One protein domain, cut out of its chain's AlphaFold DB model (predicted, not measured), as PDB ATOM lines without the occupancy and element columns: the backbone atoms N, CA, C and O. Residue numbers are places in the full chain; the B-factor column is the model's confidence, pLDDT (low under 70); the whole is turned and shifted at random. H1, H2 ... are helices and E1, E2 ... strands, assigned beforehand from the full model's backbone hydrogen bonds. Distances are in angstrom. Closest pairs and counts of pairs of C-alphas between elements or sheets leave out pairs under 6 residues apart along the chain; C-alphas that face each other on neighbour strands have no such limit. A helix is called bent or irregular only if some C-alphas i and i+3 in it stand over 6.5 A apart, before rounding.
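This is residues 16 to 49 and 85 to 219 of the 220 residues of the protein "Protein CBG25462" of Caenorhabditis briggsae (UniProt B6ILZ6). A small antiparallel sheet of three short strands, E1, E2 and E3, sits at one end of a bundle of four helices, H4, H5, H6 and H7, which runs up and down, each helix against the one before it. To one side H1 and H2 make a thin arm, in which residues 23 to 29, of which 27 to 29 belong to H2, residues 31 to 41, of which 31 to 37 belong to H2, and residues 43 to 49 after it stick out from the body. The printed part has 169 residues, mostly helix, in the order H1 H2 H3 E1 E2 H4 H5 E3 H6 H7; the sheet's order is E1 - E2 - E3. It is only just compact, close to loose, with a radius of gyration of the C-alphas of 18.6 A and spans of 56 by 51 by 31 A.

Look for the sheet in E1, residues 105 to 107, 6.7 A; E2, residues 114 to 117, 10.6 A; and E3, residues 161 to 163, 6.9 A. From C-alpha 118 at (189.309, 127.981, 131.127), H4, residues 118 to 130, runs 19.7 A. H5, residues 137 to 155, runs 26.1 A with a kink of 31 degrees near residue 144, and H6, residues 166 to 185, runs 28.5 A. H7, residues 191 to 217, runs 38.6 A to C-alpha 217 at (192.744, 133.512, 126.738). Find H1, residues 16 to 22, 10.3 A, from C-alpha 16 at (190.753, 107.524, 132.092); H2, residues 27 to 37, 14.7 A, is irregular, with C-alphas 32 and 35 7.2 A apart; H3, residues 88 to 91, spans 5.0 A.

Start at the hairpin E1 and E2, where N 106 and O 115 are 2.8 A apart, within hydrogen-bond range; between E2 and E3, N 116 and O 162 are 2.9 A apart. H4 only grazes the sheet, with residues 118 to 121. H4 touches H5, closest C-alphas Phe 122 and Leu 148 at 6.4 A, a shallow tilt of 15 degrees, opposite ways. H5 touches H7, Ile 140 to Ala 198 at 6.4 A. H6, with residues 176 to 184 alone, touches H7, Ile 183 to Cys 201 at 6.7 A; H5 and H6 are apart. H1 is close but not clearly touching H3, C-alphas Cys 16 and Ser 89 at 7.6 A. Every O i to N i+4 pair is within hydrogen-bond range in H1 and H6, but 5 of 7 in H2, 7 of 9 in H4, 13 of 15 in H5 and 21 of 23 in H7; H3 is too short for one.

The C-alphas of Glu 28 and Asn 111 are farthest apart, 57.2 A. Residues 50 to 84 are not printed, and C-alphas 49 and 85 are 24.6 A apart across the cut. The link H3 to E1 is long. Mean pLDDT of the printed part is 71.7; 69 residues are under 70, among them 27 to 49 and 183 to 206.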
ATOM      1  N   CYS A  16     190.171 107.326 130.761       69.75
ATOM      2  CA  CYS A  16     190.753 107.524 132.092       69.75
ATOM      3  C   CYS A  16     190.763 106.222 132.903       69.75
ATOM      4  O   CYS A  16     191.828 105.775 133.306       69.75
ATOM      5  N   LEU A  17     189.611 105.564 133.066       73.69
ATOM      6  CA  LEU A  17     189.518 104.296 133.794       73.69
ATOM      7  C   LEU A  17     190.274 103.171 133.098       73.69
ATOM      8  O   LEU A  17     190.907 102.361 133.763       73.69
ATOM      9  N   HIS A  18     190.230 103.125 131.765       72.38
ATOM     10  CA  HIS A  18     190.982 102.127 131.016       72.38
ATOM     11  C   HIS A  18     192.489 102.264 131.265       72.38
ATOM     12  O   HIS A  18     193.135 101.275 131.594       72.38
ATOM     13  N   LYS A  19     193.034 103.487 131.170       71.50
ATOM     14  CA  LYS A  19     194.453 103.767 131.433       71.50
ATOM     15  C   LYS A  19     194.855 103.474 132.871       71.50
ATOM     16  O   LYS A  19     195.865 102.813 133.072       71.50
ATOM     17  N   GLU A  20     194.067 103.931 133.838       75.44
ATOM     18  CA  GLU A  20     194.360 103.687 135.252       75.44
ATOM     19  C   GLU A  20     194.282 102.199 135.593       75.44
ATOM     20  O   GLU A  20     195.161 101.668 136.266       75.44
ATOM     21  N   GLY A  21     193.291 101.488 135.047       73.94
ATOM     22  CA  GLY A  21     193.135 100.049 135.235       73.94
ATOM     23  C   GLY A  21     194.352  99.234 134.788       73.94
ATOM     24  O   GLY A  21     194.659  98.229 135.423       73.94
ATOM     25  N   PHE A  22     195.092  99.674 133.759       69.31
ATOM     26  CA  PHE A  22     196.300  98.968 133.313       69.31
ATOM     27  C   PHE A  22     197.401  98.900 134.365       69.31
ATOM     28  O   PHE A  22     198.135  97.917 134.375       69.31
ATOM     29  N   PHE A  23     197.522  99.893 135.252       69.38
ATOM     30  CA  PHE A  23     198.549  99.866 136.300       69.38
ATOM     31  C   PHE A  23     198.321  98.751 137.324       69.38
ATOM     32  O   PHE A  23     199.263  98.330 137.989       69.38
ATOM     33  N   TYR A  24     197.089  98.254 137.424       71.00
ATOM     34  CA  TYR A  24     196.698  97.207 138.364       71.00
ATOM     35  C   TYR A  24     196.608  95.820 137.714       71.00
ATOM     36  O   TYR A  24     196.309  94.840 138.397       71.00
ATOM     37  N   LEU A  25     196.862  95.711 136.405       71.50
ATOM     38  CA  LEU A  25     196.926  94.426 135.716       71.50
ATOM     39  C   LEU A  25     198.306  93.791 135.906       71.50
ATOM     40  O   LEU A  25     199.340  94.432 135.727       71.50
ATOM     41  N   LEU A  26     198.327  92.496 136.222       72.88
ATOM     42  CA  LEU A  26     199.568  91.724 136.280       72.88
ATOM     43  C   LEU A  26     200.209  91.676 134.884       72.88
ATOM     44  O   LEU A  26     199.512  91.470 133.890       72.88
ATOM     45  N   ASN A  27     201.535  91.808 134.801       66.06
ATOM     46  CA  ASN A  27     202.275  91.822 133.527       66.06
ATOM     47  C   ASN A  27     201.950  90.624 132.613       66.06
ATOM     48  O   ASN A  27     201.942  90.759 131.389       66.06
ATOM     49  N   GLU A  28     201.665  89.466 133.205       64.38
ATOM     50  CA  GLU A  28     201.242  88.246 132.508       64.38
ATOM     51  C   GLU A  28     199.889  88.442 131.810       64.38
ATOM     52  O   GLU A  28     199.775  88.201 130.610       64.38
ATOM     53  N   THR A  29     198.905  89.012 132.514       65.12
ATOM     54  CA  THR A  29     197.583  89.331 131.947       65.12
ATOM     55  C   THR A  29     197.669  90.399 130.857       65.12
ATOM     56  O   THR A  29     197.017  90.289 129.821       65.12
ATOM     57  N   VAL A  30     198.533  91.406 131.023       60.00
ATOM     58  CA  VAL A  30     198.720  92.464 130.018       60.00
ATOM     59  C   VAL A  30     199.154  91.877 128.675       60.00
ATOM     60  O   VAL A  30     198.632  92.307 127.648       60.00
ATOM     61  N   ARG A  31     200.053  90.877 128.658       58.44
ATOM     62  CA  ARG A  31     200.526  90.220 127.423       58.44
ATOM     63  C   ARG A  31     199.436  89.424 126.709       58.44
ATOM     64  O   ARG A  31     199.413  89.442 125.482       58.44
ATOM     65  N   GLU A  32     198.535  88.782 127.447       60.12
ATOM     66  CA  GLU A  32     197.413  88.028 126.872       60.12
ATOM     67  C   GLU A  32     196.383  88.945 126.192       60.12
ATOM     68  O   GLU A  32     195.888  88.630 125.110       60.12
ATOM     69  N   PHE A  33     196.109  90.125 126.762       57.28
ATOM     70  CA  PHE A  33     195.154  91.083 126.187       57.28
ATOM     71  C   PHE A  33     195.774  92.033 125.137       57.28
ATOM     72  O   PHE A  33     195.055  92.611 124.313       57.28
ATOM     73  N   HIS A  34     197.104  92.187 125.112       47.53
ATOM     74  CA  HIS A  34     197.826  93.150 124.266       47.53
ATOM     75  C   HIS A  34     197.643  93.025 122.735       47.53
ATOM     76  O   HIS A  34     197.668  94.068 122.068       47.53
ATOM     77  N   PRO A  35     197.481  91.831 122.118       42.72
ATOM     78  CA  PRO A  35     197.368  91.737 120.660       42.72
ATOM     79  C   PRO A  35     196.075  92.374 120.133       42.72
ATOM     80  O   PRO A  35     196.062  92.936 119.040       42.72
ATOM     81  N   ASN A  36     195.005  92.348 120.935       40.75
ATOM     82  CA  ASN A  36     193.669  92.785 120.525       40.75
ATOM     83  C   ASN A  36     193.347  94.236 120.925       40.75
ATOM     84  O   ASN A  36     192.479  94.861 120.321       40.75
ATOM     85  N   LEU A  37     194.075  94.813 121.886       41.97
ATOM     86  CA  LEU A  37     193.855  96.188 122.361       41.97
ATOM     87  C   LEU A  37     194.451  97.274 121.448       41.97
ATOM     88  O   LEU A  37     193.970  98.404 121.451       41.97
ATOM     89  N   LYS A  38     195.434  96.950 120.593       35.88
ATOM     90  CA  LYS A  38     195.889  97.876 119.530       35.88
ATOM     91  C   LYS A  38     194.808  98.147 118.474       35.88
ATOM     92  O   LYS A  38     194.908  99.126 117.740       35.88
ATOM     93  N   ASN A  39     193.773  97.307 118.438       35.03
ATOM     94  CA  ASN A  39     192.626  97.395 117.546       35.03
ATOM     95  C   ASN A  39     191.338  97.742 118.305       35.03
ATOM     96  O   ASN A  39     190.272  97.234 117.956       35.03
ATOM     97  N   VAL A  40     191.378  98.652 119.286       38.06
ATOM     98  CA  VAL A  40     190.146  99.367 119.668       38.06
ATOM     99  C   VAL A  40     189.805 100.340 118.536       38.06
ATOM    100  O   VAL A  40     189.917 101.560 118.632       38.06
ATOM    101  N   HIS A  41     189.394  99.777 117.401       36.12
ATOM    102  CA  HIS A  41     188.489 100.461 116.509       36.12
ATOM    103  C   HIS A  41     187.260 100.732 117.365       36.12
ATOM    104  O   HIS A  41     186.615  99.778 117.795       36.12
ATOM    105  N   CYS A  42     186.996 102.004 117.682       36.19
ATOM    106  CA  CYS A  42     185.753 102.428 118.319       36.19
ATOM    107  C   CYS A  42     184.615 101.708 117.583       36.19
ATOM    108  O   CYS A  42     184.383 102.030 116.408       36.19
ATOM    109  N   PRO A  43     183.979 100.679 118.178       31.66
ATOM    110  CA  PRO A  43     183.073  99.851 117.415       31.66
ATOM    111  C   PRO A  43     181.925 100.759 117.016       31.66
ATOM    112  O   PRO A  43     181.293 101.388 117.866       31.66
ATOM    113  N   LYS A  44     181.661 100.849 115.713       35.00
ATOM    114  CA  LYS A  44     180.543 101.632 115.167       35.00
ATOM    115  C   LYS A  44     179.195 101.229 115.793       35.00
ATOM    116  O   LYS A  44     178.228 101.971 115.682       35.00
ATOM    117  N   GLU A  45     179.154 100.075 116.453       32.16
ATOM    118  CA  GLU A  45     178.007  99.484 117.139       32.16
ATOM    119  C   GLU A  45     177.837  99.934 118.599       32.16
ATOM    120  O   GLU A  45     176.718  99.890 119.101       32.16
ATOM    121  N   VAL A  46     178.889 100.427 119.272       37.38
ATOM    122  CA  VAL A  46     178.764 100.976 120.641       37.38
ATOM    123  C   VAL A  46     178.072 102.341 120.616       37.38
ATOM    124  O   VAL A  46     177.311 102.645 121.517       37.38
ATOM    125  N   LEU A  47     178.182 103.079 119.503       39.34
ATOM    126  CA  LEU A  47     177.571 104.400 119.269       39.34
ATOM    127  C   LEU A  47     176.034 104.463 119.409       39.34
ATOM    128  O   LEU A  47     175.464 105.545 119.257       39.34
ATOM    129  N   LYS A  48     175.353 103.328 119.607       36.62
ATOM    130  CA  LYS A  48     173.889 103.236 119.691       36.62
ATOM    131  C   LYS A  48     173.348 102.870 121.071       36.62
ATOM    132  O   LYS A  48     172.134 102.962 121.235       36.62
ATOM    133  N   LYS A  49     174.176 102.439 122.027       40.53
ATOM    134  CA  LYS A  49     173.672 101.949 123.317       40.53
ATOM    135  C   LYS A  49     173.776 103.016 124.389       40.53
ATOM    136  O   LYS A  49     174.798 103.674 124.532       40.53
ATOM    137  N   PHE A  85     186.380 116.101 136.590       82.94
ATOM    138  CA  PHE A  85     187.039 117.267 137.181       82.94
ATOM    139  C   PHE A  85     187.809 118.087 136.131       82.94
ATOM    140  O   PHE A  85     188.313 117.519 135.149       82.94
ATOM    141  N   PRO A  86     187.926 119.421 136.303       78.50
ATOM    142  CA  PRO A  86     188.704 120.259 135.397       78.50
ATOM    143  C   PRO A  86     190.156 119.778 135.303       78.50
ATOM    144  O   PRO A  86     190.832 119.589 136.309       78.50
ATOM    145  N   GLY A  87     190.649 119.576 134.080       77.69
ATOM    146  CA  GLY A  87     192.027 119.127 133.854       77.69
ATOM    147  C   GLY A  87     192.255 117.613 133.941       77.69
ATOM    148  O   GLY A  87     193.397 117.184 133.763       77.69
ATOM    149  N   ASN A  88     191.207 116.790 134.096       82.81
ATOM    150  CA  ASN A  88     191.331 115.326 134.183       82.81
ATOM    151  C   ASN A  88     192.211 114.704 133.092       82.81
ATOM    152  O   ASN A  88     192.963 113.767 133.324       82.81
ATOM    153  N   SER A  89     192.157 115.260 131.887       80.38
ATOM    154  CA  SER A  89     192.850 114.687 130.752       80.38
ATOM    155  C   SER A  89     194.355 114.868 130.829       80.38
ATOM    156  O   SER A  89     195.079 114.091 130.222       80.38
ATOM    157  N   GLN A  90     194.832 115.872 131.564       80.75
ATOM    158  CA  GLN A  90     196.250 115.992 131.867       80.75
ATOM    159  C   GLN A  90     196.628 115.018 132.980       80.75
ATOM    160  O   GLN A  90     197.613 114.305 132.827       80.75
ATOM    161  N   TYR A  91     195.818 114.961 134.042       83.06
ATOM    162  CA  TYR A  91     196.034 114.069 135.182       83.06
ATOM    163  C   TYR A  91     196.179 112.604 134.740       83.06
ATOM    164  O   TYR A  91     197.179 111.967 135.036       83.06
ATOM    165  N   PHE A  92     195.251 112.116 133.911       81.88
ATOM    166  CA  PHE A  92     195.249 110.746 133.378       81.88
ATOM    167  C   PHE A  92     196.130 110.546 132.124       81.88
ATOM    168  O   PHE A  92     196.033 109.526 131.439       81.88
ATOM    169  N   GLY A  93     196.931 111.542 131.722       79.62
ATOM    170  CA  GLY A  93     197.799 111.435 130.539       79.62
ATOM    171  C   GLY A  93     197.051 111.171 129.217       79.62
ATOM    172  O   GLY A  93     197.535 110.455 128.339       79.62
ATOM    173  N   LEU A  94     195.848 111.716 129.049       78.62
ATOM    174  CA  LEU A  94     194.938 111.527 127.908       78.62
ATOM    175  C   LEU A  94     195.195 112.541 126.776       78.62
ATOM    176  O   LEU A  94     194.280 113.203 126.285       78.62
ATOM    177  N   SER A  95     196.453 112.701 126.358       73.81
ATOM    178  CA  SER A  95     196.851 113.703 125.354       73.81
ATOM    179  C   SER A  95     196.371 113.393 123.928       73.81
ATOM    180  O   SER A  95     196.133 114.322 123.154       73.81
ATOM    181  N   GLY A  96     196.216 112.110 123.587       71.88
ATOM    182  CA  GLY A  96     195.693 111.642 122.297       71.88
ATOM    183  C   GLY A  96     194.186 111.382 122.279       71.88
ATOM    184  O   GLY A  96     193.612 111.233 121.204       71.88
ATOM    185  N   GLU A  97     193.547 111.364 123.449       78.19
ATOM    186  CA  GLU A  97     192.143 110.982 123.583       78.19
ATOM    187  C   GLU A  97     191.220 112.208 123.605       78.19
ATOM    188  O   GLU A  97     191.582 113.257 124.166       78.19
ATOM    189  N   PRO A  98     190.004 112.096 123.038       81.88
ATOM    190  CA  PRO A  98     188.974 113.117 123.177       81.88
ATOM    191  C   PRO A  98     188.692 113.469 124.641       81.88
ATOM    192  O   PRO A  98     188.826 112.647 125.547       81.88
ATOM    193  N   TYR A  99     188.285 114.712 124.893       83.56
ATOM    194  CA  TYR A  99     187.799 115.129 126.205       83.56
ATOM    195  C   TYR A  99     186.560 114.312 126.589       83.56
ATOM    196  O   TYR A  99     185.630 114.199 125.795       83.56
ATOM    197  N   GLN A 100     186.563 113.758 127.804       78.81
ATOM    198  CA  GLN A 100     185.511 112.866 128.315       78.81
ATOM    199  C   GLN A 100     184.767 113.450 129.526       78.81
ATOM    200  O   GLN A 100     184.035 112.729 130.205       78.81
ATOM    201  N   THR A 101     185.002 114.729 129.826       82.75
ATOM    202  CA  THR A 101     184.377 115.457 130.935       82.75
ATOM    203  C   THR A 101     183.176 116.251 130.475       82.75
ATOM    204  O   THR A 101     183.071 116.631 129.308       82.75
ATOM    205  N   ASN A 102     182.300 116.556 131.425       85.06
ATOM    206  CA  ASN A 102     181.285 117.582 131.253       85.06
ATOM    207  C   ASN A 102     181.815 118.924 131.784       85.06
ATOM    208  O   ASN A 102     182.259 118.966 132.933       85.06
ATOM    209  N   PRO A 103     181.768 120.007 130.988       88.56
ATOM    210  CA  PRO A 103     181.997 121.363 131.472       88.56
ATOM    211  C   PRO A 103     181.096 121.705 132.659       88.56
ATOM    212  O   PRO A 103     179.886 121.474 132.602       88.56
ATOM    213  N   ILE A 104     181.663 122.316 133.699       88.69
ATOM    214  CA  ILE A 104     180.900 122.739 134.879       88.69
ATOM    215  C   ILE A 104     180.702 124.256 134.836       88.69
ATOM    216  O   ILE A 104     181.655 125.020 134.669       88.69
ATOM    217  N   ILE A 105     179.452 124.699 134.997       91.44
ATOM    218  CA  ILE A 105     179.112 126.118 135.128       91.44
ATOM    219  C   ILE A 105     178.973 126.463 136.606       91.44
ATOM    220  O   ILE A 105     178.104 125.942 137.301       91.44
ATOM    221  N   TYR A 106     179.806 127.390 137.057       91.50
ATOM    222  CA  TYR A 106     179.827 127.898 138.419       91.50
ATOM    223  C   TYR A 106     178.987 129.169 138.496       91.50
ATOM    224  O   TYR A 106     179.015 129.991 137.579       91.50
ATOM    225  N   LYS A 107     178.237 129.345 139.581       93.19
ATOM    226  CA  LYS A 107     177.509 130.587 139.855       93.19
ATOM    227  C   LYS A 107     178.277 131.410 140.880       93.19
ATOM    228  O   LYS A 107     178.747 130.872 141.879       93.19
ATOM    229  N   SER A 108     178.400 132.706 140.626       91.38
ATOM    230  CA  SER A 108     178.927 133.664 141.589       91.38
ATOM    231  C   SER A 108     177.993 133.782 142.784       91.38
ATOM    232  O   SER A 108     176.777 133.870 142.627       91.38
ATOM    233  N   LEU A 109     178.581 133.864 143.975       89.19
ATOM    234  CA  LEU A 109     177.844 134.075 145.219       89.19
ATOM    235  C   LEU A 109     177.290 135.504 145.353       89.19
ATOM    236  O   LEU A 109     176.451 135.746 146.210       89.19
ATOM    237  N   LYS A 110     177.787 136.464 144.557       90.75
ATOM    238  CA  LYS A 110     177.475 137.895 144.724       90.75
ATOM    239  C   LYS A 110     176.387 138.420 143.793       90.75
ATOM    240  O   LYS A 110     175.698 139.365 144.149       90.75
ATOM    241  N   ASN A 111     176.304 137.899 142.573       86.19
ATOM    242  CA  ASN A 111     175.558 138.548 141.490       86.19
ATOM    243  C   ASN A 111     174.928 137.558 140.496       86.19
ATOM    244  O   ASN A 111     174.615 137.953 139.377       86.19
ATOM    245  N   ASP A 112     174.789 136.280 140.873       85.19
ATOM    246  CA  ASP A 112     174.247 135.195 140.032       85.19
ATOM    247  C   ASP A 112     174.934 135.020 138.660       85.19
ATOM    248  O   ASP A 112     174.469 134.269 137.792       85.19
ATOM    249  N   GLU A 113     176.077 135.678 138.446       92.62
ATOM    250  CA  GLU A 113     176.833 135.574 137.208       92.62
ATOM    251  C   GLU A 113     177.409 134.169 137.047       92.62
ATOM    252  O   GLU A 113     177.844 133.523 138.002       92.62
ATOM    253  N   LYS A 114     177.417 133.692 135.803       93.69
ATOM    254  CA  LYS A 114     177.913 132.364 135.454       93.69
ATOM    255  C   LYS A 114     179.385 132.443 135.076       93.69
ATOM    256  O   LYS A 114     179.786 133.330 134.325       93.69
ATOM    257  N   TYR A 115     180.159 131.472 135.533       92.12
ATOM    258  CA  TYR A 115     181.582 131.328 135.267       92.12
ATOM    259  C   TYR A 115     181.903 129.907 134.821       92.12
ATOM    260  O   TYR A 115     181.192 128.956 135.142       92.12
ATOM    261  N   ILE A 116     182.995 129.767 134.082       91.25
ATOM    262  CA  ILE A 116     183.536 128.486 133.637       91.25
ATOM    263  C   ILE A 116     185.054 128.492 133.801       91.25
ATOM    264  O   ILE A 116     185.705 129.524 133.630       91.25
ATOM    265  N   VAL A 117     185.624 127.336 134.119       88.44
ATOM    266  CA  VAL A 117     187.077 127.158 134.189       88.44
ATOM    267  C   VAL A 117     187.644 127.111 132.766       88.44
ATOM    268  O   VAL A 117     187.126 126.395 131.912       88.44
ATOM    269  N   LYS A 118     188.707 127.871 132.477       86.38
ATOM    270  CA  LYS A 118     189.309 127.981 131.127       86.38
ATOM    271  C   LYS A 118     189.520 126.629 130.410       86.38
ATOM    272  O   LYS A 118     189.112 126.525 129.252       86.38
ATOM    273  N   PRO A 119     190.113 125.595 131.044       84.75
ATOM    274  CA  PRO A 119     190.174 124.227 130.521       84.75
ATOM    275  C   PRO A 119     188.870 123.677 129.923       84.75
ATOM    276  O   PRO A 119     188.894 123.056 128.857       84.75
ATOM    277  N   ASP A 120     187.729 123.945 130.554       87.69
ATOM    278  CA  ASP A 120     186.432 123.414 130.130       87.69
ATOM    279  C   ASP A 120     185.925 124.077 128.837       87.69
ATOM    280  O   ASP A 120     185.115 123.494 128.114       87.69
ATOM    281  N   LEU A 121     186.466 125.240 128.447       88.06
ATOM    282  CA  LEU A 121     186.194 125.825 127.127       88.06
ATOM    283  C   LEU A 121     186.695 124.929 125.986       88.06
ATOM    284  O   LEU A 121     186.064 124.865 124.931       88.06
ATOM    285  N   PHE A 122     187.802 124.203 126.178       87.50
ATOM    286  CA  PHE A 122     188.302 123.267 125.163       87.50
ATOM    287  C   PHE A 122     187.373 122.062 124.989       87.50
ATOM    288  O   PHE A 122     187.232 121.550 123.878       87.50
ATOM    289  N   VAL A 123     186.710 121.651 126.070       87.94
ATOM    290  CA  VAL A 123     185.679 120.611 126.047       87.94
ATOM    291  C   VAL A 123     184.451 121.111 125.281       87.94
ATOM    292  O   VAL A 123     183.976 120.424 124.378       87.94
ATOM    293  N   ILE A 124     184.010 122.351 125.536       89.00
ATOM    294  CA  ILE A 124     182.931 123.001 124.771       89.00
ATOM    295  C   ILE A 124     183.259 123.043 123.274       89.00
ATOM    296  O   ILE A 124     182.413 122.690 122.455       89.00
ATOM    297  N   PHE A 125     184.483 123.418 122.890       87.75
ATOM    298  CA  PHE A 125     184.880 123.443 121.478       87.75
ATOM    299  C   PHE A 125     184.837 122.060 120.826       87.75
ATOM    300  O   PHE A 125     184.404 121.946 119.678       87.75
ATOM    301  N   GLN A 126     185.238 121.004 121.540       87.25
ATOM    302  CA  GLN A 126     185.070 119.637 121.051       87.25
ATOM    303  C   GLN A 126     183.587 119.306 120.847       87.25
ATOM    304  O   GLN A 126     183.218 118.820 119.777       87.25
ATOM    305  N   ASN A 127     182.737 119.603 121.831       86.06
ATOM    306  CA  ASN A 127     181.302 119.319 121.761       86.06
ATOM    307  C   ASN A 127     180.639 120.069 120.596       86.06
ATOM    308  O   ASN A 127     179.866 119.483 119.845       86.06
ATOM    309  N   MET A 128     181.014 121.325 120.351       85.94
ATOM    310  CA  MET A 128     180.553 122.070 119.178       85.94
ATOM    311  C   MET A 128     180.891 121.363 117.859       85.94
ATOM    312  O   MET A 128     180.051 121.294 116.969       85.94
ATOM    313  N   ILE A 129     182.106 120.821 117.720       80.19
ATOM    314  CA  ILE A 129     182.518 120.095 116.509       80.19
ATOM    315  C   ILE A 129     181.680 118.831 116.325       80.19
ATOM    316  O   ILE A 129     181.329 118.495 115.197       80.19
ATOM    317  N   THR A 130     181.331 118.150 117.420       77.50
ATOM    318  CA  THR A 130     180.507 116.933 117.365       77.50
ATOM    319  C   THR A 130     179.079 117.186 116.881       77.50
ATOM    320  O   THR A 130     178.434 116.262 116.396       77.50
ATOM    321  N   LEU A 131     178.606 118.433 116.960       79.62
ATOM    322  CA  LEU A 131     177.279 118.849 116.503       79.62
ATOM    323  C   LEU A 131     177.255 119.322 115.039       79.62
ATOM    324  O   LEU A 131     176.174 119.578 114.509       79.62
ATOM    325  N   LEU A 132     178.413 119.448 114.379       76.56
ATOM    326  CA  LEU A 132     178.474 119.900 112.989       76.56
ATOM    327  C   LEU A 132     177.870 118.856 112.026       76.56
ATOM    328  O   LEU A 132     178.130 117.659 112.163       76.56
ATOM    329  N   PRO A 133     177.106 119.278 111.004       67.50
ATOM    330  CA  PRO A 133     176.446 118.360 110.078       67.50
ATOM    331  C   PRO A 133     177.431 117.775 109.049       67.50
ATOM    332  O   PRO A 133     177.909 118.484 108.171       67.50
ATOM    333  N   GLY A 134     177.721 116.468 109.083       61.12
ATOM    334  CA  GLY A 134     178.544 115.826 108.046       61.12
ATOM    335  C   GLY A 134     179.079 114.436 108.405       61.12
ATOM    336  O   GLY A 134     179.332 114.121 109.563       61.12
ATOM    337  N   GLY A 135     179.255 113.579 107.394       56.16
ATOM    338  CA  GLY A 135     179.735 112.205 107.575       56.16
ATOM    339  C   GLY A 135     181.224 112.112 107.947       56.16
ATOM    340  O   GLY A 135     182.065 112.744 107.313       56.16
ATOM    341  N   ASN A 136     181.515 111.238 108.916       62.97
ATOM    342  CA  ASN A 136     182.807 110.928 109.556       62.97
ATOM    343  C   ASN A 136     183.303 111.894 110.659       62.97
ATOM    344  O   ASN A 136     184.476 112.268 110.705       62.97
ATOM    345  N   LEU A 137     182.412 112.244 111.595       66.75
ATOM    346  CA  LEU A 137     182.707 113.043 112.797       66.75
ATOM    347  C   LEU A 137     183.895 112.518 113.615       66.75
ATOM    348  O   LEU A 137     184.713 113.312 114.068       66.75
ATOM    349  N   MET A 138     184.037 111.196 113.754       67.00
ATOM    350  CA  MET A 138     185.141 110.600 114.514       67.00
ATOM    351  C   MET A 138     186.508 110.931 113.913       67.00
ATOM    352  O   MET A 138     187.435 111.258 114.646       67.00
ATOM    353  N   GLU A 139     186.639 110.928 112.585       68.19
ATOM    354  CA  GLU A 139     187.902 111.292 111.935       68.19
ATOM    355  C   GLU A 139     188.238 112.779 112.129       68.19
ATOM    356  O   GLU A 139     189.404 113.141 112.298       68.19
ATOM    357  N   ILE A 140     187.224 113.648 112.154       69.06
ATOM    358  CA  ILE A 140     187.409 115.076 112.435       69.06
ATOM    359  C   ILE A 140     187.824 115.272 113.897       69.06
ATOM    360  O   ILE A 140     188.796 115.981 114.159       69.06
ATOM    361  N   ILE A 141     187.143 114.612 114.838       73.38
ATOM    362  CA  ILE A 141     187.446 114.674 116.275       73.38
ATOM    363  C   ILE A 141     188.879 114.201 116.535       73.38
ATOM    364  O   ILE A 141     189.651 114.944 117.135       73.38
ATOM    365  N   LEU A 142     189.276 113.035 116.016       72.38
ATOM    366  CA  LEU A 142     190.626 112.485 116.199       72.38
ATOM    367  C   LEU A 142     191.730 113.403 115.654       72.38
ATOM    368  O   LEU A 142     192.849 113.389 116.160       72.38
ATOM    369  N   ARG A 143     191.431 114.240 114.653       73.94
ATOM    370  CA  ARG A 143     192.380 115.246 114.155       73.94
ATOM    371  C   ARG A 143     192.372 116.515 115.010       73.94
ATOM    372  O   ARG A 143     193.441 117.036 115.324       73.94
ATOM    373  N   VAL A 144     191.198 117.026 115.396       78.62
ATOM    374  CA  VAL A 144     191.053 118.297 116.137       78.62
ATOM    375  C   VAL A 144     191.454 118.184 117.607       78.62
ATOM    376  O   VAL A 144     192.030 119.124 118.154       78.62
ATOM    377  N   VAL A 145     191.215 117.046 118.250       81.19
ATOM    378  CA  VAL A 145     191.517 116.843 119.671       81.19
ATOM    379  C   VAL A 145     192.996 117.069 119.999       81.19
ATOM    380  O   VAL A 145     193.263 117.911 120.860       81.19
ATOM    381  N   PRO A 146     193.974 116.449 119.306       81.50
ATOM    382  CA  PRO A 146     195.391 116.721 119.552       81.50
ATOM    383  C   PRO A 146     195.756 118.203 119.423       81.50
ATOM    384  O   PRO A 146     196.579 118.720 120.182       81.50
ATOM    385  N   PHE A 147     195.122 118.915 118.486       83.56
ATOM    386  CA  PHE A 147     195.309 120.355 118.323       83.56
ATOM    387  C   PHE A 147     194.760 121.140 119.525       83.56
ATOM    388  O   PHE A 147     195.474 121.975 120.089       83.56
ATOM    389  N   LEU A 148     193.530 120.843 119.959       85.50
ATOM    390  CA  LEU A 148     192.922 121.459 121.141       85.50
ATOM    391  C   LEU A 148     193.750 121.191 122.402       85.50
ATOM    392  O   LEU A 148     193.974 122.114 123.176       85.50
ATOM    393  N   LYS A 149     194.239 119.961 122.597       85.69
ATOM    394  CA  LYS A 149     195.084 119.567 123.739       85.69
ATOM    395  C   LYS A 149     196.411 120.316 123.756       85.69
ATOM    396  O   LYS A 149     196.801 120.847 124.791       85.69
ATOM    397  N   ARG A 150     197.085 120.429 122.605       83.88
ATOM    398  CA  ARG A 150     198.339 121.190 122.488       83.88
ATOM    399  C   ARG A 150     198.127 122.668 122.817       83.88
ATOM    400  O   ARG A 150     198.955 123.282 123.486       83.88
ATOM    401  N   ARG A 151     196.999 123.242 122.380       80.88
ATOM    402  CA  ARG A 151     196.649 124.625 122.721       80.88
ATOM    403  C   ARG A 151     196.298 124.767 124.198       80.88
ATOM    404  O   ARG A 151     196.782 125.705 124.818       80.88
ATOM    405  N   HIS A 152     195.533 123.839 124.757       83.56
ATOM    406  CA  HIS A 152     195.219 123.810 126.180       83.56
ATOM    407  C   HIS A 152     196.501 123.815 127.021       83.56
ATOM    408  O   HIS A 152     196.676 124.737 127.810       83.56
ATOM    409  N   ALA A 153     197.453 122.918 126.744       81.25
ATOM    410  CA  ALA A 153     198.751 122.878 127.423       81.25
ATOM    411  C   ALA A 153     199.520 124.216 127.344       81.25
ATOM    412  O   ALA A 153     200.165 124.621 128.305       81.25
ATOM    413  N   SER A 154     199.416 124.950 126.226       76.00
ATOM    414  CA  SER A 154     200.070 126.263 126.073       76.00
ATOM    415  C   SER A 154     199.427 127.404 126.877       76.00
ATOM    416  O   SER A 154     200.058 128.437 127.069       76.00
ATOM    417  N   VAL A 155     198.171 127.240 127.308       70.00
ATOM    418  CA  VAL A 155     197.397 128.236 128.076       70.00
ATOM    419  C   VAL A 155     197.375 127.890 129.575       70.00
ATOM    420  O   VAL A 155     197.018 128.716 130.404       70.00
ATOM    421  N   GLN A 156     197.805 126.682 129.941       62.66
ATOM    422  CA  GLN A 156     197.538 126.022 131.220       62.66
ATOM    423  C   GLN A 156     198.320 126.532 132.439       62.66
ATOM    424  O   GLN A 156     198.342 125.858 133.466       62.66
ATOM    425  N   LYS A 157     198.988 127.686 132.367       61.34
ATOM    426  CA  LYS A 157     199.791 128.152 133.509       61.34
ATOM    427  C   LYS A 157     198.938 128.501 134.739       61.34
ATOM    428  O   LYS A 157     199.501 128.603 135.823       61.34
ATOM    429  N   THR A 158     197.617 128.633 134.597       63.47
ATOM    430  CA  THR A 158     196.703 129.028 135.677       63.47
ATOM    431  C   THR A 158     195.294 128.426 135.509       63.47
ATOM    432  O   THR A 158     194.719 128.409 134.415       63.47
ATOM    433  N   THR A 159     194.709 127.934 136.608       73.50
ATOM    434  CA  THR A 159     193.291 127.532 136.686       73.50
ATOM    435  C   THR A 159     192.440 128.775 136.913       73.50
ATOM    436  O   THR A 159     192.116 129.128 138.043       73.50
ATOM    437  N   GLU A 160     192.118 129.478 135.833       85.75
ATOM    438  CA  GLU A 160     191.322 130.705 135.901       85.75
ATOM    439  C   GLU A 160     189.861 130.464 135.525       85.75
ATOM    440  O   GLU A 160     189.539 129.682 134.623       85.75
ATOM    441  N   PHE A 161     188.986 131.203 136.202       88.06
ATOM    442  CA  PHE A 161     187.571 131.295 135.885       88.06
ATOM    443  C   PHE A 161     187.338 132.473 134.948       88.06
ATOM    444  O   PHE A 161     187.838 133.571 135.174       88.06
ATOM    445  N   VAL A 162     186.541 132.253 133.910       88.56
ATOM    446  CA  VAL A 162     186.099 133.303 132.992       88.56
ATOM    447  C   VAL A 162     184.584 133.376 132.991       88.56
ATOM    448  O   VAL A 162     183.902 132.363 133.164       88.56
ATOM    449  N   LYS A 163     184.050 134.582 132.795       91.44
ATOM    450  CA  LYS A 163     182.605 134.793 132.706       91.44
ATOM    451  C   LYS A 163     182.033 133.975 131.545       91.44
ATOM    452  O   LYS A 163     182.523 134.040 130.416       91.44
ATOM    453  N   PHE A 164     181.000 133.195 131.836       91.31
ATOM    454  CA  PHE A 164     180.314 132.352 130.871       91.31
ATOM    455  C   PHE A 164     179.144 133.112 130.248       91.31
ATOM    456  O   PHE A 164     178.132 133.378 130.897       91.31
ATOM    457  N   ASP A 165     179.288 133.435 128.965       89.88
ATOM    458  CA  ASP A 165     178.251 134.067 128.157       89.88
ATOM    459  C   ASP A 165     177.722 133.078 127.112       89.88
ATOM    460  O   ASP A 165     178.363 132.798 126.096       89.88
ATOM    461  N   GLU A 166     176.526 132.554 127.371       89.81
ATOM    462  CA  GLU A 166     175.851 131.579 126.514       89.81
ATOM    463  C   GLU A 166     175.575 132.128 125.105       89.81
ATOM    464  O   GLU A 166     175.712 131.389 124.129       89.81
ATOM    465  N   LYS A 167     175.270 133.429 124.968       90.25
ATOM    466  CA  LYS A 167     175.026 134.053 123.657       90.25
ATOM    467  C   LYS A 167     176.305 134.074 122.832       90.25
ATOM    468  O   LYS A 167     176.297 133.671 121.670       90.25
ATOM    469  N   ARG A 168     177.423 134.453 123.454       88.25
ATOM    470  CA  ARG A 168     178.741 134.470 122.802       88.25
ATOM    471  C   ARG A 168     179.176 133.073 122.350       88.25
ATOM    472  O   ARG A 168     179.739 132.926 121.266       88.25
ATOM    473  N   ILE A 169     178.907 132.046 123.156       89.50
ATOM    474  CA  ILE A 169     179.176 130.641 122.813       89.50
ATOM    475  C   ILE A 169     178.323 130.194 121.612       89.50
ATOM    476  O   ILE A 169     178.847 129.576 120.683       89.50
ATOM    477  N   GLU A 170     177.043 130.560 121.570       90.75
ATOM    478  CA  GLU A 170     176.157 130.240 120.443       90.75
ATOM    479  C   GLU A 170     176.572 130.961 119.146       90.75
ATOM    480  O   GLU A 170     176.578 130.368 118.067       90.75
ATOM    481  N   GLU A 171     176.992 132.225 119.229       90.31
ATOM    482  CA  GLU A 171     177.524 132.973 118.082       90.31
ATOM    483  C   GLU A 171     178.795 132.344 117.503       90.31
ATOM    484  O   GLU A 171     178.982 132.307 116.282       90.31
ATOM    485  N   ILE A 172     179.680 131.847 118.370       88.00
ATOM    486  CA  ILE A 172     180.877 131.108 117.957       88.00
ATOM    487  C   ILE A 172     180.480 129.854 117.185       88.00
ATOM    488  O   ILE A 172     181.035 129.608 116.112       88.00
ATOM    489  N   TYR A 173     179.513 129.095 117.706       88.69
ATOM    490  CA  TYR A 173     179.017 127.898 117.043       88.69
ATOM    491  C   TYR A 173     178.434 128.219 115.663       88.69
ATOM    492  O   TYR A 173     178.853 127.611 114.681       88.69
ATOM    493  N   LYS A 174     177.554 129.223 115.550       89.25
ATOM    494  CA  LYS A 174     176.973 129.645 114.260       89.25
ATOM    495  C   LYS A 174     178.049 130.004 113.234       89.25
ATOM    496  O   LYS A 174     178.033 129.499 112.116       89.25
ATOM    497  N   LYS A 175     179.050 130.797 113.633       87.19
ATOM    498  CA  LYS A 175     180.193 131.147 112.767       87.19
ATOM    499  C   LYS A 175     181.004 129.918 112.341       87.19
ATOM    500  O   LYS A 175     181.569 129.907 111.245       87.19
ATOM    501  N   MET A 176     181.112 128.910 113.208       83.62
ATOM    502  CA  MET A 176     181.786 127.654 112.888       83.62
ATOM    503  C   MET A 176     180.981 126.828 111.884       83.62
ATOM    504  O   MET A 176     181.547 126.387 110.887       83.62
ATOM    505  N   ASP A 177     179.680 126.673 112.121       84.94
ATOM    506  CA  ASP A 177     178.751 125.933 111.268       84.94
ATOM    507  C   ASP A 177     178.654 126.545 109.864       84.94
ATOM    508  O   ASP A 177     178.863 125.860 108.865       84.94
ATOM    509  N   GLU A 178     178.499 127.868 109.753       85.06
ATOM    510  CA  GLU A 178     178.514 128.574 108.465       85.06
ATOM    511  C   GLU A 178     179.804 128.323 107.670       85.06
ATOM    512  O   GLU A 178     179.781 128.095 106.455       85.06
ATOM    513  N   LYS A 179     180.960 128.368 108.347       79.25
ATOM    514  CA  LYS A 179     182.253 128.080 107.715       79.25
ATOM    515  C   LYS A 179     182.358 126.618 107.310       79.25
ATOM    516  O   LYS A 179     182.916 126.345 106.248       79.25
ATOM    517  N   PHE A 180     181.848 125.707 108.130       76.81
ATOM    518  CA  PHE A 180     181.843 124.281 107.848       76.81
ATOM    519  C   PHE A 180     180.982 123.968 106.620       76.81
ATOM    520  O   PHE A 180     181.485 123.391 105.655       76.81
ATOM    521  N   ASN A 181     179.747 124.467 106.583       74.69
ATOM    522  CA  ASN A 181     178.812 124.289 105.473       74.69
ATOM    523  C   ASN A 181     179.362 124.848 104.153       74.69
ATOM    524  O   ASN A 181     179.287 124.180 103.123       74.69
ATOM    525  N   LYS A 182     180.024 126.015 104.175       72.06
ATOM    526  CA  LYS A 182     180.727 126.554 102.992       72.06
ATOM    527  C   LYS A 182     181.826 125.619 102.480       72.06
ATOM    528  O   LYS A 182     182.036 125.535 101.276       72.06
ATOM    529  N   ILE A 183     182.543 124.923 103.365       66.75
ATOM    530  CA  ILE A 183     183.585 123.970 102.955       66.75
ATOM    531  C   ILE A 183     182.953 122.700 102.378       66.75
ATOM    532  O   ILE A 183     183.419 122.220 101.351       66.75
ATOM    533  N   VAL A 184     181.887 122.186 102.995       64.25
ATOM    534  CA  VAL A 184     181.172 120.990 102.522       64.25
ATOM    535  C   VAL A 184     180.537 121.224 101.145       64.25
ATOM    536  O   VAL A 184     180.684 120.385 100.257       64.25
ATOM    537  N   LEU A 185     179.892 122.378 100.925       58.16
ATOM    538  CA  LEU A 185     179.248 122.726  99.650       58.16
ATOM    539  C   LEU A 185     180.237 122.829  98.480       58.16
ATOM    540  O   LEU A 185     179.912 122.414  97.371       58.16
ATOM    541  N   VAL A 186     181.451 123.327  98.725       56.75
ATOM    542  CA  VAL A 186     182.497 123.492  97.699       56.75
ATOM    543  C   VAL A 186     183.056 122.147  97.202       56.75
ATOM    544  O   VAL A 186     183.724 122.113  96.173       56.75
ATOM    545  N   ILE A 187     182.815 121.033  97.904       54.00
ATOM    546  CA  ILE A 187     183.559 119.782  97.688       54.00
ATOM    547  C   ILE A 187     182.647 118.576  97.371       54.00
ATOM    548  O   ILE A 187     182.977 117.425  97.650       54.00
ATOM    549  N   LYS A 188     181.493 118.788  96.728       46.91
ATOM    550  CA  LYS A 188     180.691 117.672  96.190       46.91
ATOM    551  C   LYS A 188     181.426 116.966  95.028       46.91
ATOM    552  O   LYS A 188     181.308 117.385  93.885       46.91
ATOM    553  N   GLY A 189     182.150 115.872  95.310       48.12
ATOM    554  CA  GLY A 189     182.617 114.911  94.290       48.12
ATOM    555  C   GLY A 189     183.614 113.846  94.781       48.12
ATOM    556  O   GLY A 189     184.660 114.199  95.288       48.12
ATOM    557  N   GLY A 190     183.336 112.545  94.599       48.00
ATOM    558  CA  GLY A 190     184.299 111.414  94.658       48.00
ATOM    559  C   GLY A 190     185.005 111.067  95.994       48.00
ATOM    560  O   GLY A 190     185.225 111.905  96.854       48.00
ATOM    561  N   LEU A 191     185.434 109.808  96.180       46.38
ATOM    562  CA  LEU A 191     186.034 109.297  97.436       46.38
ATOM    563  C   LEU A 191     187.368 109.974  97.827       46.38
ATOM    564  O   LEU A 191     187.603 110.229  99.008       46.38
ATOM    565  N   ARG A 192     188.207 110.339  96.842       49.03
ATOM    566  CA  ARG A 192     189.447 111.118  97.055       49.03
ATOM    567  C   ARG A 192     189.181 112.505  97.644       49.03
ATOM    568  O   ARG A 192     190.060 113.059  98.303       49.03
ATOM    569  N   SER A 193     187.977 113.053  97.471       55.00
ATOM    570  CA  SER A 193     187.647 114.333  98.081       55.00
ATOM    571  C   SER A 193     187.387 114.225  99.575       55.00
ATOM    572  O   SER A 193     187.715 115.170 100.267       55.00
ATOM    573  N   LYS A 194     186.911 113.096 100.121       53.06
ATOM    574  CA  LYS A 194     186.568 112.980 101.557       53.06
ATOM    575  C   LYS A 194     187.768 113.199 102.487       53.06
ATOM    576  O   LYS A 194     187.664 113.944 103.458       53.06
ATOM    577  N   ILE A 195     188.929 112.634 102.154       53.91
ATOM    578  CA  ILE A 195     190.176 112.852 102.914       53.91
ATOM    579  C   ILE A 195     190.652 114.306 102.766       53.91
ATOM    580  O   ILE A 195     191.081 114.938 103.733       53.91
ATOM    581  N   PHE A 196     190.529 114.868 101.562       56.09
ATOM    582  CA  PHE A 196     190.893 116.258 101.286       56.09
ATOM    583  C   PHE A 196     189.940 117.260 101.971       56.09
ATOM    584  O   PHE A 196     190.382 118.310 102.441       56.09
ATOM    585  N   ILE A 197     188.654 116.905 102.097       59.50
ATOM    586  CA  ILE A 197     187.616 117.599 102.871       59.50
ATOM    587  C   ILE A 197     188.033 117.616 104.333       59.50
ATOM    588  O   ILE A 197     188.151 118.695 104.906       59.50
ATOM    589  N   ALA A 198     188.331 116.452 104.917       58.91
ATOM    590  CA  ALA A 198     188.735 116.351 106.315       58.91
ATOM    591  C   ALA A 198     189.976 117.212 106.617       58.91
ATOM    592  O   ALA A 198     189.988 117.937 107.609       58.91
ATOM    593  N   LEU A 199     190.980 117.224 105.732       61.06
ATOM    594  CA  LEU A 199     192.190 118.052 105.866       61.06
ATOM    595  C   LEU A 199     191.921 119.561 105.737       61.06
ATOM    596  O   LEU A 199     192.415 120.344 106.555       61.06
ATOM    597  N   LYS A 200     191.139 119.998 104.738       63.59
ATOM    598  CA  LYS A 200     190.785 121.422 104.566       63.59
ATOM    599  C   LYS A 200     189.876 121.923 105.692       63.59
ATOM    600  O   LYS A 200     190.103 123.030 106.190       63.59
ATOM    601  N   CYS A 201     188.896 121.120 106.111       64.19
ATOM    602  CA  CYS A 201     188.052 121.388 107.275       64.19
ATOM    603  C   CYS A 201     188.908 121.506 108.533       64.19
ATOM    604  O   CYS A 201     188.843 122.529 109.208       64.19
ATOM    605  N   PHE A 202     189.782 120.529 108.789       66.94
ATOM    606  CA  PHE A 202     190.690 120.531 109.932       66.94
ATOM    607  C   PHE A 202     191.531 121.810 109.998       66.94
ATOM    608  O   PHE A 202     191.525 122.489 111.024       66.94
ATOM    609  N   LYS A 203     192.192 122.203 108.899       68.75
ATOM    610  CA  LYS A 203     193.032 123.413 108.875       68.75
ATOM    611  C   LYS A 203     192.225 124.679 109.184       68.75
ATOM    612  O   LYS A 203     192.675 125.510 109.972       68.75
ATOM    613  N   LYS A 204     191.029 124.831 108.605       69.12
ATOM    614  CA  LYS A 204     190.171 126.007 108.839       69.12
ATOM    615  C   LYS A 204     189.567 126.032 110.246       69.12
ATOM    616  O   LYS A 204     189.536 127.104 110.850       69.12
ATOM    617  N   ILE A 205     189.152 124.880 110.776       69.50
ATOM    618  CA  ILE A 205     188.673 124.731 112.158       69.50
ATOM    619  C   ILE A 205     189.795 125.100 113.132       69.50
ATOM    620  O   ILE A 205     189.589 125.938 114.001       69.50
ATOM    621  N   CYS A 206     191.010 124.585 112.930       69.06
ATOM    622  CA  CYS A 206     192.158 124.912 113.776       69.06
ATOM    623  C   CYS A 206     192.506 126.408 113.749       69.06
ATOM    624  O   CYS A 206     192.767 126.995 114.795       69.06
ATOM    625  N   ILE A 207     192.476 127.057 112.578       72.75
ATOM    626  CA  ILE A 207     192.698 128.511 112.471       72.75
ATOM    627  C   ILE A 207     191.614 129.283 113.230       72.75
ATOM    628  O   ILE A 207     191.926 130.199 113.988       72.75
ATOM    629  N   PHE A 208     190.346 128.909 113.054       71.00
ATOM    630  CA  PHE A 208     189.227 129.562 113.729       71.00
ATOM    631  C   PHE A 208     189.307 129.409 115.251       71.00
ATOM    632  O   PHE A 208     189.222 130.400 115.974       71.00
ATOM    633  N   LEU A 209     189.570 128.192 115.727       70.88
ATOM    634  CA  LEU A 209     189.774 127.899 117.142       70.88
ATOM    635  C   LEU A 209     190.997 128.623 117.703       70.88
ATOM    636  O   LEU A 209     190.949 129.082 118.835       70.88
ATOM    637  N   ASN A 210     192.067 128.802 116.924       70.25
ATOM    638  CA  ASN A 210     193.218 129.606 117.340       70.25
ATOM    639  C   ASN A 210     192.860 131.080 117.547       70.25
ATOM    640  O   ASN A 210     193.318 131.680 118.517       70.25
ATOM    641  N   ILE A 211     192.060 131.663 116.651       71.62
ATOM    642  CA  ILE A 211     191.604 133.055 116.774       71.62
ATOM    643  C   ILE A 211     190.724 133.206 118.018       71.62
ATOM    644  O   ILE A 211     190.944 134.107 118.823       71.62
ATOM    645  N   ILE A 212     189.779 132.284 118.218       69.31
ATOM    646  CA  ILE A 212     188.910 132.281 119.401       69.31
ATOM    647  C   ILE A 212     189.736 132.111 120.670       69.31
ATOM    648  O   ILE A 212     189.599 132.906 121.592       69.31
ATOM    649  N   ALA A 213     190.631 131.125 120.703       66.50
ATOM    650  CA  ALA A 213     191.498 130.879 121.841       66.50
ATOM    651  C   ALA A 213     192.328 132.126 122.181       66.50
ATOM    652  O   ALA A 213     192.406 132.503 123.340       66.50
ATOM    653  N   LYS A 214     192.904 132.828 121.197       67.81
ATOM    654  CA  LYS A 214     193.603 134.097 121.465       67.81
ATOM    655  C   LYS A 214     192.674 135.151 122.084       67.81
ATOM    656  O   LYS A 214     193.052 135.764 123.071       67.81
ATOM    657  N   ASN A 215     191.455 135.305 121.572       66.62
ATOM    658  CA  ASN A 215     190.510 136.317 122.061       66.62
ATOM    659  C   ASN A 215     189.893 135.997 123.435       66.62
ATOM    660  O   ASN A 215     189.413 136.906 124.106       66.62
ATOM    661  N   PHE A 216     189.851 134.725 123.837       65.25
ATOM    662  CA  PHE A 216     189.348 134.301 125.152       65.25
ATOM    663  C   PHE A 216     190.443 134.165 126.206       65.25
ATOM    664  O   PHE A 216     190.161 134.321 127.389       65.25
ATOM    665  N   PHE A 217     191.673 133.841 125.800       62.44
ATOM    666  CA  PHE A 217     192.744 133.512 126.738       62.44
ATOM    667  C   PHE A 217     193.804 134.607 126.898       62.44
ATOM    668  O   PHE A 217     194.540 134.542 127.874       62.44
ATOM    669  N   ASN A 218     193.876 135.595 125.995       59.28
ATOM    670  CA  ASN A 218     194.876 136.672 126.063       59.28
ATOM    671  C   ASN A 218     194.320 138.038 126.510       59.28
ATOM    672  O   ASN A 218     195.100 138.982 126.576       59.28
ATOM    673  N   ASN A 219     193.017 138.168 126.780       43.75
ATOM    674  CA  ASN A 219     192.484 139.368 127.429       43.75
ATOM    675  C   ASN A 219     192.369 139.096 128.938       43.75
ATOM    676  O   ASN A 219     191.709 138.108 129.281       43.75
TER     677      ASN A 219